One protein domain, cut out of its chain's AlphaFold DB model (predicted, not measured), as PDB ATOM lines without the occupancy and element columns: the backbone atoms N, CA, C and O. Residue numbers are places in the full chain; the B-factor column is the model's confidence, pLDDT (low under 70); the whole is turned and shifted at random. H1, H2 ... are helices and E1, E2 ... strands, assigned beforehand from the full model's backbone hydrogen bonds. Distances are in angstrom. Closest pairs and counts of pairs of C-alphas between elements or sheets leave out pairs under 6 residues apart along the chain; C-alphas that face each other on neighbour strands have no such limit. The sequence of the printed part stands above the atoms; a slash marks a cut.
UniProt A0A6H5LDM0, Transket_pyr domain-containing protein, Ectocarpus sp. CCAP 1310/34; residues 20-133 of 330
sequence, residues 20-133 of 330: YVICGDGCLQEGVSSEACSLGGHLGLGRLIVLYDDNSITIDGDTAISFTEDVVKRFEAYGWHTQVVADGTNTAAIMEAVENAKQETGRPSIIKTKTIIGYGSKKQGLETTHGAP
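This is residues 20 to 133 of the 330 residues of the protein "Transket_pyr domain-containing protein" of Ectocarpus sp. CCAP 1310/34 (UniProt A0A6H5LDM0). A twisted sheet of four parallel strands forms the core, with H4 lying along one face and the shorter H3 along the other, while H2, near H3, only grazes the sheet. Two long stretches with no named element, residues 55 to 70 and 115 to 133, run on past the ends of E2 and E4. The printed part has 114 residues with four named helices and four named strands in the order E1 H1 H2 E2 H3 E3 H4 E4; the sheet's order is E1 E2 E4 E3. The class is mixed, helices and strands; the whole is compact, with a radius of gyration of the C-alphas of 14.5 A and spans of 43 by 32 by 21 A.

E1, residues 20 to 24, is an edge strand, parallel to E2, residues 48 to 54, at 24 degrees, with N 23 and O 51 2.9 A apart. Between them come H1, residues 25 to 29, and H2, residues 31 to 42, in a strand-helix-strand unit, two parallel neighbour strands joined through helices, with a right-handed crossover. H1 is only just on the sheet, with 5 pairs of C-alphas within 10 A, and only grazes it. H2 only grazes it with residues 37 to 41. H3, residues 71 to 77, is close to H2 but not clearly touching; their closest C-alphas, of Cys 37 and Phe 75, are 7.7 A apart. E2, H3 and E3, residues 81 to 85, form a split unit, right-handed, with E4, residues 109 to 114, between its strands in the sheet. E2 and E4 are parallel at 18 degrees, with N 111 and O 50 2.8 A apart; E4 and edge strand E3 are parallel at 19 degrees, with N 85 and O 112 2.8 A apart. E3, H4, residues 91 to 103, and E4 form another right-handed unit. The sheet has three layers with its helices: H4 is over E4 at a height over the sheet of 8.8 A, and H3 is on the opposite face at 9.0 A. Each runs along the strands. In H1, H2, H3 and H4 every O i to N i+4 pair is within hydrogen-bond range.

E1 begins at C-alpha 20, (-17.244, 42.003, 10.326), and is 13.8 A long. H1 measures 6.5 A, H2 16.7 A, E2 18.6 A, H3 9.8 A, E3 13.5 A, H4 18.7 A and E4 16.2 A. E4 ends at C-alpha 114, (-29.509, 45.811, -2.015).

The two C-alphas farthest apart, of Leu 43 and Lys 122, are 44.2 A apart. The printed part has no cut. The link from E2 to H3, 16 residues, is long. The mean pLDDT of the printed part is 97.6, and no printed residue is under 70.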
ATOM      1  N   TYR A  20     -16.190  41.984  11.340       95.44
ATOM      2  CA  TYR A  20     -17.244  42.003  10.326       95.44
ATOM      3  C   TYR A  20     -18.524  41.359  10.860       95.44
ATOM      4  O   TYR A  20     -18.473  40.348  11.561       95.44
ATOM      5  N   VAL A  21     -19.674  41.924  10.503       97.44
ATOM      6  CA  VAL A  21     -21.002  41.383  10.822       97.44
ATOM      7  C   VAL A  21     -21.838  41.383   9.549       97.44
ATOM      8  O   VAL A  21     -21.889  42.399   8.868       97.44
ATOM      9  N   ILE A  22     -22.524  40.279   9.251       97.69
ATOM     10  CA  ILE A  22     -23.600  40.253   8.252       97.69
ATOM     11  C   ILE A  22     -24.933  40.262   9.005       97.69
ATOM     12  O   ILE A  22     -25.106  39.503   9.963       97.69
ATOM     13  N   CYS A  23     -25.865  41.119   8.597       97.50
ATOM     14  CA  CYS A  23     -27.210  41.199   9.165       97.50
ATOM     15  C   CYS A  23     -28.275  41.390   8.078       97.50
ATOM     16  O   CYS A  23     -27.970  41.885   7.000       97.50
ATOM     17  N   GLY A  24     -29.529  41.059   8.387       97.94
ATOM     18  CA  GLY A  24     -30.697  41.355   7.546       97.94
ATOM     19  C   GLY A  24     -31.792  42.082   8.329       97.94
ATOM     20  O   GLY A  24     -31.622  42.364   9.519       97.94
ATOM     21  N   ASP A  25     -32.932  42.338   7.688       98.19
ATOM     22  CA  ASP A  25     -34.013  43.202   8.193       98.19
ATOM     23  C   ASP A  25     -34.467  42.884   9.627       98.19
ATOM     24  O   ASP A  25     -34.484  43.762  10.493       98.19
ATOM     25  N   GLY A  26     -34.746  41.611   9.927       97.50
ATOM     26  CA  GLY A  26     -35.177  41.189  11.267       97.50
ATOM     27  C   GLY A  26     -34.150  41.487  12.369       97.50
ATOM     28  O   GLY A  26     -34.518  41.743  13.511       97.50
ATOM     29  N   CYS A  27     -32.855  41.537  12.040       97.69
ATOM     30  CA  CYS A  27     -31.825  41.930  13.002       97.69
ATOM     31  C   CYS A  27     -31.824  43.433  13.296       97.69
ATOM     32  O   CYS A  27     -31.383  43.808  14.377       97.69
ATOM     33  N   LEU A  28     -32.281  44.272  12.360       98.38
ATOM     34  CA  LEU A  28     -32.309  45.730  12.499       98.38
ATOM     35  C   LEU A  28     -33.630  46.257  13.076       98.38
ATOM     36  O   LEU A  28     -33.653  47.394  13.553       98.38
ATOM     37  N   GLN A  29     -34.683  45.434  13.082       98.19
ATOM     38  CA  GLN A  29     -35.918  45.643  13.854       98.19
ATOM     39  C   GLN A  29     -35.718  45.393  15.361       98.19
ATOM     40  O   GLN A  29     -36.344  46.041  16.197       98.19
ATOM     41  N   GLU A  30     -34.831  44.463  15.721       98.19
ATOM     42  CA  GLU A  30     -34.583  44.063  17.109       98.19
ATOM     43  C   GLU A  30     -33.962  45.188  17.952       98.19
ATOM     44  O   GLU A  30     -32.871  45.681  17.649       98.19
ATOM     45  N   GLY A  31     -34.606  45.550  19.068       97.88
ATOM     46  CA  GLY A  31     -34.193  46.677  19.922       97.88
ATOM     47  C   GLY A  31     -32.768  46.554  20.482       97.88
ATOM     48  O   GLY A  31     -32.047  47.547  20.579       97.88
ATOM     49  N   VAL A  32     -32.310  45.323  20.735       96.75
ATOM     50  CA  VAL A  32     -30.931  45.034  21.166       96.75
ATOM     51  C   VAL A  32     -29.877  45.445  20.128       96.75
ATOM     52  O   VAL A  32     -28.757  45.804  20.499       96.75
ATOM     53  N   SER A  33     -30.223  45.447  18.833       97.00
ATOM     54  CA  SER A  33     -29.333  45.959  17.784       97.00
ATOM     55  C   SER A  33     -29.182  47.475  17.890       97.00
ATOM     56  O   SER A  33     -28.061  47.971  17.894       97.00
ATOM     57  N   SER A  34     -30.284  48.202  18.088       98.38
ATOM     58  CA  SER A  34     -30.294  49.654  18.292       98.38
ATOM     59  C   SER A  34     -29.515  50.062  19.544       98.38
ATOM     60  O   SER A  34     -28.732  51.009  19.494       98.38
ATOM     61  N   GLU A  35     -29.651  49.321  20.652       98.50
ATOM     62  CA  GLU A  35     -28.841  49.522  21.862       98.50
ATOM     63  C   GLU A  35     -27.335  49.423  21.563       98.50
ATOM     64  O   GLU A  35     -26.568  50.341  21.871       98.50
ATOM     65  N   ALA A  36     -26.905  48.319  20.945       97.69
ATOM     66  CA  ALA A  36     -25.495  48.054  20.684       97.69
ATOM     67  C   ALA A  36     -24.912  48.935  19.560       97.69
ATOM     68  O   ALA A  36     -23.776  49.388  19.689       97.69
ATOM     69  N   CYS A  37     -25.673  49.258  18.510       98.31
ATOM     70  CA  CYS A  37     -25.238  50.171  17.449       98.31
ATOM     71  C   CYS A  37     -25.139  51.620  17.940       98.31
ATOM     72  O   CYS A  37     -24.166  52.305  17.624       98.31
ATOM     73  N   SER A  38     -26.078  52.070  18.779       98.69
ATOM     74  CA  SER A  38     -25.994  53.371  19.456       98.69
ATOM     75  C   SER A  38     -24.744  53.468  20.340       98.69
ATOM     76  O   SER A  38     -24.045  54.482  20.322       98.69
ATOM     77  N   LEU A  39     -24.416  52.402  21.081       98.19
ATOM     78  CA  LEU A  39     -23.202  52.341  21.897       98.19
ATOM     79  C   LEU A  39     -21.922  52.292  21.038       98.19
ATOM     80  O   LEU A  39     -20.971  53.010  21.332       98.19
ATOM     81  N   GLY A  40     -21.897  51.500  19.962       97.25
ATOM     82  CA  GLY A  40     -20.739  51.384  19.067       97.25
ATOM     83  C   GLY A  40     -20.412  52.674  18.308       97.25
ATOM     84  O   GLY A  40     -19.237  53.001  18.140       97.25
ATOM     85  N   GLY A  41     -21.437  53.437  17.912       98.19
ATOM     86  CA  GLY A  41     -21.274  54.759  17.302       98.19
ATOM     87  C   GLY A  41     -20.760  55.805  18.296       98.19
ATOM     88  O   GLY A  41     -19.787  56.500  18.011       98.19
ATOM     89  N   HIS A  42     -21.315  55.841  19.515       98.12
ATOM     90  CA  HIS A  42     -20.801  56.676  20.612       98.12
ATOM     91  C   HIS A  42     -19.315  56.403  20.916       98.12
ATOM     92  O   HIS A  42     -18.542  57.342  21.122       98.12
ATOM     93  N   LEU A  43     -18.918  55.128  20.902       97.06
ATOM     94  CA  LEU A  43     -17.555  54.669  21.167       97.06
ATOM     95  C   LEU A  43     -16.597  54.782  19.967       97.06
ATOM     96  O   LEU A  43     -15.432  54.445  20.132       97.06
ATOM     97  N   GLY A  44     -17.036  55.246  18.788       97.00
ATOM     98  CA  GLY A  44     -16.145  55.512  17.646       97.00
ATOM     99  C   GLY A  44     -15.433  54.278  17.073       97.00
ATOM    100  O   GLY A  44     -14.291  54.368  16.626       97.00
ATOM    101  N   LEU A  45     -16.080  53.107  17.107       95.44
ATOM    102  CA  LEU A  45     -15.459  51.811  16.804       95.44
ATOM    103  C   LEU A  45     -15.214  51.566  15.298       95.44
ATOM    104  O   LEU A  45     -15.789  50.649  14.717       95.44
ATOM    105  N   GLY A  46     -14.314  52.329  14.667       95.75
ATOM    106  CA  GLY A  46     -13.999  52.270  13.223       95.75
ATOM    107  C   GLY A  46     -13.390  50.973  12.674       95.75
ATOM    108  O   GLY A  46     -12.958  50.918  11.532       95.75
ATOM    109  N   ARG A  47     -13.348  49.902  13.471       93.25
ATOM    110  CA  ARG A  47     -12.984  48.545  13.023       93.25
ATOM    111  C   ARG A  47     -14.174  47.585  12.984       93.25
ATOM    112  O   ARG A  47     -13.998  46.424  12.624       93.25
ATOM    113  N   LEU A  48     -15.369  48.064  13.334       97.31
ATOM    114  CA  LEU A  48     -16.637  47.355  13.176       97.31
ATOM    115  C   LEU A  48     -17.258  47.718  11.821       97.31
ATOM    116  O   LEU A  48     -17.604  48.877  11.586       97.31
ATOM    117  N   ILE A  49     -17.411  46.719  10.951       98.50
ATOM    118  CA  ILE A  49     -18.001  46.863   9.616       98.50
ATOM    119  C   ILE A  49     -19.205  45.921   9.510       98.50
ATOM    120  O   ILE A  49     -19.073  44.702   9.618       98.50
ATOM    121  N   VAL A  50     -20.392  46.491   9.312       98.62
ATOM    122  CA  VAL A  50     -21.658  45.767   9.163       98.62
ATOM    123  C   VAL A  50     -22.060  45.747   7.690       98.62
ATOM    124  O   VAL A  50     -22.223  46.795   7.074       98.62
ATOM    125  N   LEU A  51     -22.253  44.556   7.137       98.62
ATOM    126  CA  LEU A  51     -22.865  44.313   5.834       98.62
ATOM    127  C   LEU A  51     -24.351  44.015   6.069       98.62
ATOM    128  O   LEU A  51     -24.696  42.990   6.660       98.62
ATOM    129  N   TYR A  52     -25.227  44.919   5.643       98.69
ATOM    130  CA  TYR A  52     -26.674  44.761   5.744       98.69
ATOM    131  C   TYR A  52     -27.235  44.270   4.410       98.69
ATOM    132  O   TYR A  52     -27.206  44.989   3.414       98.69
ATOM    133  N   ASP A  53     -27.747  43.042   4.425       98.56
ATOM    134  CA  ASP A  53     -28.537  42.425   3.366       98.56
ATOM    135  C   ASP A  53     -29.949  43.043   3.336       98.56
ATOM    136  O   ASP A  53     -30.852  42.593   4.042       98.56
ATOM    137  N   ASP A  54     -30.127  44.113   2.552       98.50
ATOM    138  CA  ASP A  54     -31.446  44.680   2.248       98.50
ATOM    139  C   ASP A  54     -32.065  43.884   1.097       98.50
ATOM    140  O   ASP A  54     -31.959  44.254  -0.078       98.50
ATOM    141  N   ASN A  55     -32.741  42.796   1.448       98.25
ATOM    142  CA  ASN A  55     -33.539  42.004   0.515       98.25
ATOM    143  C   ASN A  55     -35.043  42.371   0.549       98.25
ATOM    144  O   ASN A  55     -35.781  41.955  -0.340       98.25
ATOM    145  N   SER A  56     -35.470  43.215   1.503       98.06
ATOM    146  CA  SER A  56     -36.862  43.652   1.738       98.06
ATOM    147  C   SER A  56     -37.849  42.537   2.110       98.06
ATOM    148  O   SER A  56     -39.060  42.720   1.989       98.06
ATOM    149  N   ILE A  57     -37.366  41.391   2.595       98.25
ATOM    150  CA  ILE A  57     -38.180  40.219   2.925       98.25
ATOM    151  C   ILE A  57     -37.898  39.733   4.352       98.25
ATOM    152  O   ILE A  57     -36.773  39.450   4.765       98.25
ATOM    153  N   THR A  58     -38.980  39.557   5.102       97.94
ATOM    154  CA  THR A  58     -39.004  38.878   6.401       97.94
ATOM    155  C   THR A  58     -39.763  37.551   6.292       97.94
ATOM    156  O   THR A  58     -40.228  37.183   5.216       97.94
ATOM    157  N   ILE A  59     -39.896  36.815   7.399       97.06
ATOM    158  CA  ILE A  59     -40.635  35.538   7.432       97.06
ATOM    159  C   ILE A  59     -42.101  35.713   6.994       97.06
ATOM    160  O   ILE A  59     -42.615  34.864   6.272       97.06
ATOM    161  N   ASP A  60     -42.745  36.814   7.392       96.38
ATOM    162  CA  ASP A  60     -44.170  37.074   7.130       96.38
ATOM    163  C   ASP A  60     -44.426  37.808   5.793       96.38
ATOM    164  O   ASP A  60     -45.557  38.215   5.522       96.38
ATOM    165  N   GLY A  61     -43.400  37.985   4.949       96.81
ATOM    166  CA  GLY A  61     -43.502  38.684   3.664       96.81
ATOM    167  C   GLY A  61     -42.654  39.953   3.579       96.81
ATOM    168  O   GLY A  61     -41.644  40.107   4.276       96.81
ATOM    169  N   ASP A  62     -43.079  40.862   2.699       98.25
ATOM    170  CA  ASP A  62     -42.435  42.154   2.446       98.25
ATOM    171  C   ASP A  62     -42.277  42.982   3.732       98.25
ATOM    172  O   ASP A  62     -43.227  43.183   4.497       98.25
ATOM    173  N   THR A  63     -41.069  43.508   3.940       98.38
ATOM    174  CA  THR A  63     -40.741  44.461   5.012       98.38
ATOM    175  C   THR A  63     -41.739  45.610   5.152       98.38
ATOM    176  O   THR A  63     -41.982  46.047   6.273       98.38
ATOM    177  N   ALA A  64     -42.385  46.063   4.073       97.88
ATOM    178  CA  ALA A  64     -43.366  47.146   4.090       97.88
ATOM    179  C   ALA A  64     -44.551  46.927   5.054       97.88
ATOM    180  O   ALA A  64     -45.209  47.894   5.440       97.88
ATOM    181  N   ILE A  65     -44.813  45.682   5.473       97.69
ATOM    182  CA  ILE A  65     -45.861  45.329   6.443       97.69
ATOM    183  C   ILE A  65     -45.524  45.826   7.867       97.69
ATOM    184  O   ILE A  65     -46.438  46.153   8.627       97.69
ATOM    185  N   SER A  66     -44.240  45.910   8.244       97.94
ATOM    186  CA  SER A  66     -43.813  46.193   9.631       97.94
ATOM    187  C   SER A  66     -42.533  47.032   9.792       97.94
ATOM    188  O   SER A  66     -42.236  47.478  10.899       97.94
ATOM    189  N   PHE A  67     -41.781  47.280   8.717       98.56
ATOM    190  CA  PHE A  67     -40.451  47.890   8.736       98.56
ATOM    191  C   PHE A  67     -40.238  48.801   7.516       98.56
ATOM    192  O   PHE A  67     -39.792  48.376   6.455       98.56
ATOM    193  N   THR A  68     -40.577  50.081   7.678       98.44
ATOM    194  CA  THR A  68     -40.553  51.115   6.620       98.44
ATOM    195  C   THR A  68     -39.680  52.326   6.970       98.44
ATOM    196  O   THR A  68     -39.763  53.380   6.338       98.44
ATOM    197  N   GLU A  69     -38.852  52.201   8.006       98.44
ATOM    198  CA  GLU A  69     -37.967  53.264   8.477       98.44
ATOM    199  C   GLU A  69     -36.707  53.445   7.614       98.44
ATOM    200  O   GLU A  69     -36.238  52.539   6.923       98.44
ATOM    201  N   ASP A  70     -36.115  54.636   7.690       98.56
ATOM    202  CA  ASP A  70     -34.852  54.931   7.022       98.56
ATOM    203  C   ASP A  70     -33.665  54.451   7.872       98.56
ATOM    204  O   ASP A  70     -33.122  55.181   8.709       98.56
ATOM    205  N   VAL A  71     -33.268  53.198   7.639       98.62
ATOM    206  CA  VAL A  71     -32.121  52.553   8.298       98.62
ATOM    207  C   VAL A  71     -30.835  53.371   8.142       98.62
ATOM    208  O   VAL A  71     -30.063  53.476   9.093       98.62
ATOM    209  N   VAL A  72     -30.603  53.985   6.976       98.56
ATOM    210  CA  VAL A  72     -29.385  54.771   6.719       98.56
ATOM    211  C   VAL A  72     -29.371  55.999   7.628       98.56
ATOM    212  O   VAL A  72     -28.424  56.169   8.396       98.56
ATOM    213  N   LYS A  73     -30.465  56.772   7.669       98.81
ATOM    214  CA  LYS A  73     -30.586  57.921   8.581       98.81
ATOM    215  C   LYS A  73     -30.529  57.527  10.059       98.81
ATOM    216  O   LYS A  73     -29.967  58.275  10.858       98.81
ATOM    217  N   ARG A  74     -31.069  56.365  10.455       98.75
ATOM    218  CA  ARG A  74     -30.950  55.871  11.842       98.75
ATOM    219  C   ARG A  74     -29.492  55.597  12.220       98.75
ATOM    220  O   ARG A  74     -29.072  55.967  13.314       98.75
ATOM    221  N   PHE A  75     -28.710  54.998  11.325       98.81
ATOM    222  CA  PHE A  75     -27.288  54.742  11.565       98.81
ATOM    223  C   PHE A  75     -26.436  56.025  11.508       98.81
ATOM    224  O   PHE A  75     -25.572  56.211  12.366       98.81
ATOM    225  N   GLU A  76     -26.734  56.963  10.604       98.75
ATOM    226  CA  GLU A  76     -26.152  58.318  10.615       98.75
ATOM    227  C   GLU A  76     -26.402  59.023  11.957       98.75
ATOM    228  O   GLU A  76     -25.472  59.565  12.555       98.75
ATOM    229  N   ALA A  77     -27.628  58.945  12.488       98.81
ATOM    230  CA  ALA A  77     -27.989  59.505  13.791       98.81
ATOM    231  C   ALA A  77     -27.288  58.810  14.977       98.81
ATOM    232  O   ALA A  77     -27.078  59.435  16.017       98.81
ATOM    233  N   TYR A  78     -26.876  57.545  14.835       98.69
ATOM    234  CA  TYR A  78     -25.989  56.872  15.792       98.69
ATOM    235  C   TYR A  78     -24.513  57.284  15.658       98.69
ATOM    236  O   TYR A  78     -23.705  56.883  16.493       98.69
ATOM    237  N   GLY A  79     -24.142  58.074  14.645       98.50
ATOM    238  CA  GLY A  79     -22.760  58.487  14.386       98.50
ATOM    239  C   GLY A  79     -21.948  57.473  13.579       98.50
ATOM    240  O   GLY A  79     -20.724  57.447  13.695       98.50
ATOM    241  N   TRP A  80     -22.603  56.624  12.784       98.81
ATOM    242  CA  TRP A  80     -21.933  55.667  11.904       98.81
ATOM    243  C   TRP A  80     -21.497  56.317  10.585       98.81
ATOM    244  O   TRP A  80     -21.944  57.404  10.209       98.81
ATOM    245  N   HIS A  81     -20.606  55.638   9.874       98.81
ATOM    246  CA  HIS A  81     -20.390  55.838   8.446       98.81
ATOM    247  C   HIS A  81     -21.334  54.924   7.664       98.81
ATOM    248  O   HIS A  81     -21.475  53.743   7.980       98.81
ATOM    249  N   THR A  82     -22.016  55.488   6.673       98.81
ATOM    250  CA  THR A  82     -23.078  54.831   5.912       98.81
ATOM    251  C   THR A  82     -22.719  54.779   4.435       98.81
ATOM    252  O   THR A  82     -22.291  55.768   3.846       98.81
ATOM    253  N   GLN A  83     -22.899  53.611   3.826       98.62
ATOM    254  CA  GLN A  83     -22.736  53.400   2.389       98.62
ATOM    255  C   GLN A  83     -23.916  52.590   1.852       98.62
ATOM    256  O   GLN A  83     -24.509  51.794   2.584       98.62
ATOM    257  N   VAL A  84     -24.247  52.777   0.574       98.69
ATOM    258  CA  VAL A  84     -25.298  52.021  -0.115       98.69
ATOM    259  C   VAL A  84     -24.730  51.419  -1.394       98.69
ATOM    260  O   VAL A  84     -24.290  52.147  -2.280       98.69
ATOM    261  N   VAL A  85     -24.777  50.094  -1.502       98.62
ATOM    262  CA  VAL A  85     -24.469  49.349  -2.725       98.62
ATOM    263  C   VAL A  85     -25.797  48.949  -3.363       98.62
ATOM    264  O   VAL A  85     -26.533  48.124  -2.824       98.62
ATOM    265  N   ALA A  86     -26.130  49.574  -4.494       97.94
ATOM    266  CA  ALA A  86     -27.437  49.427  -5.148       97.94
ATOM    267  C   ALA A  86     -27.643  48.080  -5.871       97.94
ATOM    268  O   ALA A  86     -28.774  47.745  -6.213       97.94
ATOM    269  N   ASP A  87     -26.567  47.324  -6.094       97.62
ATOM    270  CA  ASP A  87     -26.576  46.003  -6.720       97.62
ATOM    271  C   ASP A  87     -25.648  45.065  -5.939       97.62
ATOM    272  O   ASP A  87     -24.424  45.128  -6.058       97.62
ATOM    273  N   GLY A  88     -26.235  44.186  -5.131       95.94
ATOM    274  CA  GLY A  88     -25.518  43.188  -4.344       95.94
ATOM    275  C   GLY A  88     -24.926  42.027  -5.143       95.94
ATOM    276  O   GLY A  88     -24.257  41.182  -4.554       95.94
ATOM    277  N   THR A  89     -25.133  41.971  -6.463       96.38
ATOM    278  CA  THR A  89     -24.396  41.055  -7.349       96.38
ATOM    279  C   THR A  89     -23.076  41.663  -7.838       96.38
ATOM    280  O   THR A  89     -22.164  40.932  -8.227       96.38
ATOM    281  N   ASN A  90     -22.916  42.990  -7.740       98.00
ATOM    282  CA  ASN A  90     -21.684  43.694  -8.076       98.00
ATOM    283  C   ASN A  90     -20.652  43.580  -6.940       98.00
ATOM    284  O   ASN A  90     -20.493  44.465  -6.095       98.00
ATOM    285  N   THR A  91     -19.913  42.472  -6.942       96.44
ATOM    286  CA  THR A  91     -18.867  42.183  -5.947       96.44
ATOM    287  C   THR A  91     -17.766  43.244  -5.902       96.44
ATOM    288  O   THR A  91     -17.242  43.511  -4.823       96.44
ATOM    289  N   ALA A  92     -17.447  43.901  -7.023       98.19
ATOM    290  CA  ALA A  92     -16.458  44.978  -7.056       98.19
ATOM    291  C   ALA A  92     -16.918  46.199  -6.240       98.19
ATOM    292  O   ALA A  92     -16.146  46.705  -5.429       98.19
ATOM    293  N   ALA A  93     -18.185  46.609  -6.374       98.38
ATOM    294  CA  ALA A  93     -18.759  47.706  -5.590       98.38
ATOM    295  C   ALA A  93     -18.859  47.373  -4.088       98.38
ATOM    296  O   ALA A  93     -18.627  48.240  -3.245       98.38
ATOM    297  N   ILE A  94     -19.150  46.114  -3.734       98.38
ATOM    298  CA  ILE A  94     -19.119  45.656  -2.332       98.38
ATOM    299  C   ILE A  94     -17.695  45.745  -1.768       98.38
ATOM    300  O   ILE A  94     -17.505  46.251  -0.663       98.38
ATOM    301  N   MET A  95     -16.690  45.284  -2.520       98.06
ATOM    302  CA  MET A  95     -15.289  45.345  -2.091       98.06
ATOM    303  C   MET A  95     -14.787  46.787  -1.962       98.06
ATOM    304  O   MET A  95     -14.146  47.108  -0.966       98.06
ATOM    305  N   GLU A  96     -15.131  47.675  -2.897       98.56
ATOM    306  CA  GLU A  96     -14.831  49.110  -2.802       98.56
ATOM    307  C   GLU A  96     -15.452  49.730  -1.539       98.56
ATOM    308  O   GLU A  96     -14.758  50.400  -0.772       98.56
ATOM    309  N   ALA A  97     -16.724  49.432  -1.250       98.62
ATOM    310  CA  ALA A  97     -17.380  49.895  -0.030       98.62
ATOM    311  C   ALA A  97     -16.705  49.355   1.249       98.62
ATOM    312  O   ALA A  97     -16.599  50.078   2.244       98.62
ATOM    313  N   VAL A  98     -16.204  48.115   1.235       98.44
ATOM    314  CA  VAL A  98     -15.426  47.545   2.349       98.44
ATOM    315  C   VAL A  98     -14.074  48.248   2.515       98.44
ATOM    316  O   VAL A  98     -13.702  48.554   3.647       98.44
ATOM    317  N   GLU A  99     -13.351  48.567   1.439       98.44
ATOM    318  CA  GLU A  99     -12.094  49.325   1.542       98.44
ATOM    319  C   GLU A  99     -12.320  50.768   2.021       98.44
ATOM    320  O   GLU A  99     -11.577  51.252   2.876       98.44
ATOM    321  N   ASN A 100     -13.390  51.433   1.576       98.50
ATOM    322  CA  ASN A 100     -13.796  52.743   2.099       98.50
ATOM    323  C   ASN A 100     -14.147  52.671   3.598       98.50
ATOM    324  O   ASN A 100     -13.766  53.543   4.378       98.50
ATOM    325  N   ALA A 101     -14.825  51.602   4.030       98.31
ATOM    326  CA  ALA A 101     -15.150  51.370   5.437       98.31
ATOM    327  C   ALA A 101     -13.909  51.124   6.315       98.31
ATOM    328  O   ALA A 101     -13.916  51.513   7.478       98.31
ATOM    329  N   LYS A 102     -12.836  50.531   5.773       96.88
ATOM    330  CA  LYS A 102     -11.542  50.378   6.469       96.88
ATOM    331  C   LYS A 102     -10.769  51.696   6.607       96.88
ATOM    332  O   LYS A 102      -9.987  51.849   7.542       96.88
ATOM    333  N   GLN A 103     -10.957  52.636   5.679       97.06
ATOM    334  CA  GLN A 103     -10.326  53.962   5.740       97.06
ATOM    335  C   GLN A 103     -10.981  54.866   6.801       97.06
ATOM    336  O   GLN A 103     -10.308  55.708   7.400       97.06
ATOM    337  N   GLU A 104     -12.269  54.668   7.088       96.38
ATOM    338  CA  GLU A 104     -12.973  55.327   8.190       96.38
ATOM    339  C   GLU A 104     -12.612  54.689   9.543       96.38
ATOM    340  O   GLU A 104     -13.234  53.746  10.025       96.38
ATOM    341  N   THR A 105     -11.580  55.234  10.184       92.25
ATOM    342  CA  THR A 105     -11.050  54.708  11.453       92.25
ATOM    343  C   THR A 105     -11.691  55.312  12.710       92.25
ATOM    344  O   THR A 105     -11.421  54.826  13.811       92.25
ATOM    345  N   GLY A 106     -12.532  56.347  12.577       94.31
ATOM    346  CA  GLY A 106     -13.154  57.072  13.691       94.31
ATOM    347  C   GLY A 106     -14.627  56.737  13.947       94.31
ATOM    348  O   GLY A 106     -15.159  57.123  14.991       94.31
ATOM    349  N   ARG A 107     -15.299  56.037  13.023       97.62
ATOM    350  CA  ARG A 107     -16.717  55.650  13.129       97.62
ATOM    351  C   ARG A 107     -16.940  54.210  12.667       97.62
ATOM    352  O   ARG A 107     -16.405  53.836  11.630       97.62
ATOM    353  N   PRO A 108     -17.769  53.406  13.354       98.31
ATOM    354  CA  PRO A 108     -18.191  52.117  12.811       98.31
ATOM    355  C   PRO A 108     -18.935  52.320  11.481       98.31
ATOM    356  O   PRO A 108     -19.622  53.328  11.290       98.31
ATOM    357  N   SER A 109     -18.800  51.365  10.563       98.81
ATOM    358  CA  SER A 109     -19.361  51.455   9.210       98.81
ATOM    359  C   SER A 109     -20.514  50.476   9.008       98.81
ATOM    360  O   SER A 109     -20.407  49.311   9.383       98.81
ATOM    361  N   ILE A 110     -21.593  50.921   8.360       98.81
ATOM    362  CA  ILE A 110     -22.635  50.052   7.801       98.81
ATOM    363  C   ILE A 110     -22.711  50.241   6.285       98.81
ATOM    364  O   ILE A 110     -22.777  51.357   5.770       98.81
ATOM    365  N   ILE A 111     -22.700  49.123   5.572       98.81
ATOM    366  CA  ILE A 111     -22.833  49.036   4.125       98.81
ATOM    367  C   ILE A 111     -24.179  48.367   3.866       98.81
ATOM    368  O   ILE A 111     -24.350  47.175   4.121       98.81
ATOM    369  N   LYS A 112     -25.152  49.155   3.413       98.75
ATOM    370  CA  LYS A 112     -26.467  48.678   2.999       98.75
ATOM    371  C   LYS A 112     -26.360  48.139   1.573       98.75
ATOM    372  O   LYS A 112     -26.207  48.919   0.637       98.75
ATOM    373  N   THR A 113     -26.455  46.830   1.404       98.56
ATOM    374  CA  THR A 113     -26.343  46.155   0.109       98.56
ATOM    375  C   THR A 113     -27.722  45.698  -0.336       98.56
ATOM    376  O   THR A 113     -28.346  44.880   0.339       98.56
ATOM    377  N   LYS A 114     -28.214  46.219  -1.464       98.56
ATOM    378  CA  LYS A 114     -29.509  45.811  -2.015       98.56
ATOM    379  C   LYS A 114     -29.375  44.466  -2.723       98.56
ATOM    380  O   LYS A 114     -28.623  44.350  -3.688       98.56
ATOM    381  N   THR A 115     -30.116  43.463  -2.272       98.56
ATOM    382  CA  THR A 115     -30.100  42.110  -2.846       98.56
ATOM    383  C   THR A 115     -31.514  41.652  -3.213       98.56
ATOM    384  O   THR A 115     -32.497  42.376  -3.033       98.56
ATOM    385  N   ILE A 116     -31.611  40.436  -3.753       98.44
ATOM    386  CA  ILE A 116     -32.864  39.712  -3.966       98.44
ATOM    387  C   ILE A 116     -32.721  38.374  -3.236       98.44
ATOM    388  O   ILE A 116     -31.845  37.576  -3.578       98.44
ATOM    389  N   ILE A 117     -33.567  38.112  -2.236       98.19
ATOM    390  CA  ILE A 117     -33.545  36.832  -1.514       98.19
ATOM    391  C   ILE A 117     -33.823  35.672  -2.483       98.19
ATOM    392  O   ILE A 117     -34.663  35.784  -3.376       98.19
ATOM    393  N   GLY A 118     -33.084  34.568  -2.353       97.00
ATOM    394  CA  GLY A 118     -33.233  33.411  -3.241       97.00
ATOM    395  C   GLY A 118     -32.866  33.674  -4.710       97.00
ATOM    396  O   GLY A 118     -33.396  32.988  -5.580       97.00
ATOM    397  N   TYR A 119     -32.007  34.660  -5.003       97.50
ATOM    398  CA  TYR A 119     -31.586  35.035  -6.361       97.50
ATOM    399  C   TYR A 119     -31.306  33.830  -7.286       97.50
ATOM    400  O   TYR A 119     -30.567  32.911  -6.933       97.50
ATOM    401  N   GLY A 120     -31.915  33.837  -8.474       96.25
ATOM    402  CA  GLY A 120     -31.879  32.744  -9.455       96.25
ATOM    403  C   GLY A 120     -32.985  31.687  -9.304       96.25
ATOM    404  O   GLY A 120     -33.196  30.906 -10.230       96.25
ATOM    405  N   SER A 121     -33.710  31.647  -8.178       97.19
ATOM    406  CA  SER A 121     -34.908  30.806  -8.000       97.19
ATOM    407  C   SER A 121     -36.106  31.377  -8.764       97.19
ATOM    408  O   SER A 121     -36.284  32.593  -8.851       97.19
ATOM    409  N   LYS A 122     -37.028  30.507  -9.198       95.19
ATOM    410  CA  LYS A 122     -38.365  30.907  -9.690       95.19
ATOM    411  C   LYS A 122     -39.200  31.643  -8.630       95.19
ATOM    412  O   LYS A 122     -40.225  32.229  -8.967       95.19
ATOM    413  N   LYS A 123     -38.786  31.582  -7.361       95.88
ATOM    414  CA  LYS A 123     -39.390  32.235  -6.194       95.88
ATOM    415  C   LYS A 123     -38.527  33.369  -5.623       95.88
ATOM    416  O   LYS A 123     -38.789  33.811  -4.507       95.88
ATOM    417  N   GLN A 124     -37.485  33.809  -6.332       97.44
ATOM    418  CA  GLN A 124     -36.625  34.897  -5.859       97.44
ATOM    419  C   GLN A 124     -37.450  36.145  -5.493       97.44
ATOM    420  O   GLN A 124     -38.425  36.472  -6.170       97.44
ATOM    421  N   GLY A 125     -37.063  36.839  -4.424       97.44
ATOM    422  CA  GLY A 125     -37.798  37.992  -3.900       97.44
ATOM    423  C   GLY A 125     -39.064  37.648  -3.104       97.44
ATOM    424  O   GLY A 125     -39.803  38.564  -2.770       97.44
ATOM    425  N   LEU A 126     -39.327  36.370  -2.797       96.69
ATOM    426  CA  LEU A 126     -40.468  35.934  -1.978       96.69
ATOM    427  C   LEU A 126     -40.016  35.305  -0.653       96.69
ATOM    428  O   LEU A 126     -39.036  34.555  -0.604       96.69
ATOM    429  N   GLU A 127     -40.804  35.508   0.402       96.19
ATOM    430  CA  GLU A 127     -40.622  34.934   1.745       96.19
ATOM    431  C   GLU A 127     -40.580  33.402   1.752       96.19
ATOM    432  O   GLU A 127     -39.879  32.793   2.563       96.19
ATOM    433  N   THR A 128     -41.218  32.754   0.772       95.62
ATOM    434  CA  THR A 128     -41.115  31.297   0.574       95.62
ATOM    435  C   THR A 128     -39.694  30.781   0.288       95.62
ATOM    436  O   THR A 128     -39.491  29.567   0.338       95.62
ATOM    437  N   THR A 129     -38.713  31.655   0.024       95.81
ATOM    438  CA  THR A 129     -37.281  31.301  -0.085       95.81
ATOM    439  C   THR A 129     -36.488  31.481   1.215       95.81
ATOM    440  O   THR A 129     -35.333  31.068   1.279       95.81
ATOM    441  N   HIS A 130     -37.088  32.050   2.269       95.56
ATOM    442  CA  HIS A 130     -36.403  32.363   3.527       95.56
ATOM    443  C   HIS A 130     -36.153  31.125   4.406       95.56
ATOM    444  O   HIS A 130     -35.042  30.906   4.881       95.56
ATOM    445  N   GLY A 131     -37.200  30.332   4.662       92.44
ATOM    446  CA  GLY A 131     -37.193  29.281   5.694       92.44
ATOM    447  C   GLY A 131     -37.418  27.852   5.194       92.44
ATOM    448  O   GLY A 131     -37.505  26.938   6.011       92.44
ATOM    449  N   ALA A 132     -37.547  27.643   3.880       92.75
ATOM    450  CA  ALA A 132     -37.898  26.352   3.289       92.75
ATOM    451  C   ALA A 132     -36.900  25.935   2.191       92.75
ATOM    452  O   ALA A 132     -36.459  26.789   1.420       92.75
ATOM    453  N   PRO A 133     -36.567  24.636   2.060       94.88
ATOM    454  CA  PRO A 133     -35.787  24.144   0.929       94.88
ATOM    455  C   PRO A 133     -36.476  24.428  -0.412       94.88
ATOM    456  O   PRO A 133     -37.697  24.289  -0.542       94.88
TER     457      PRO A 133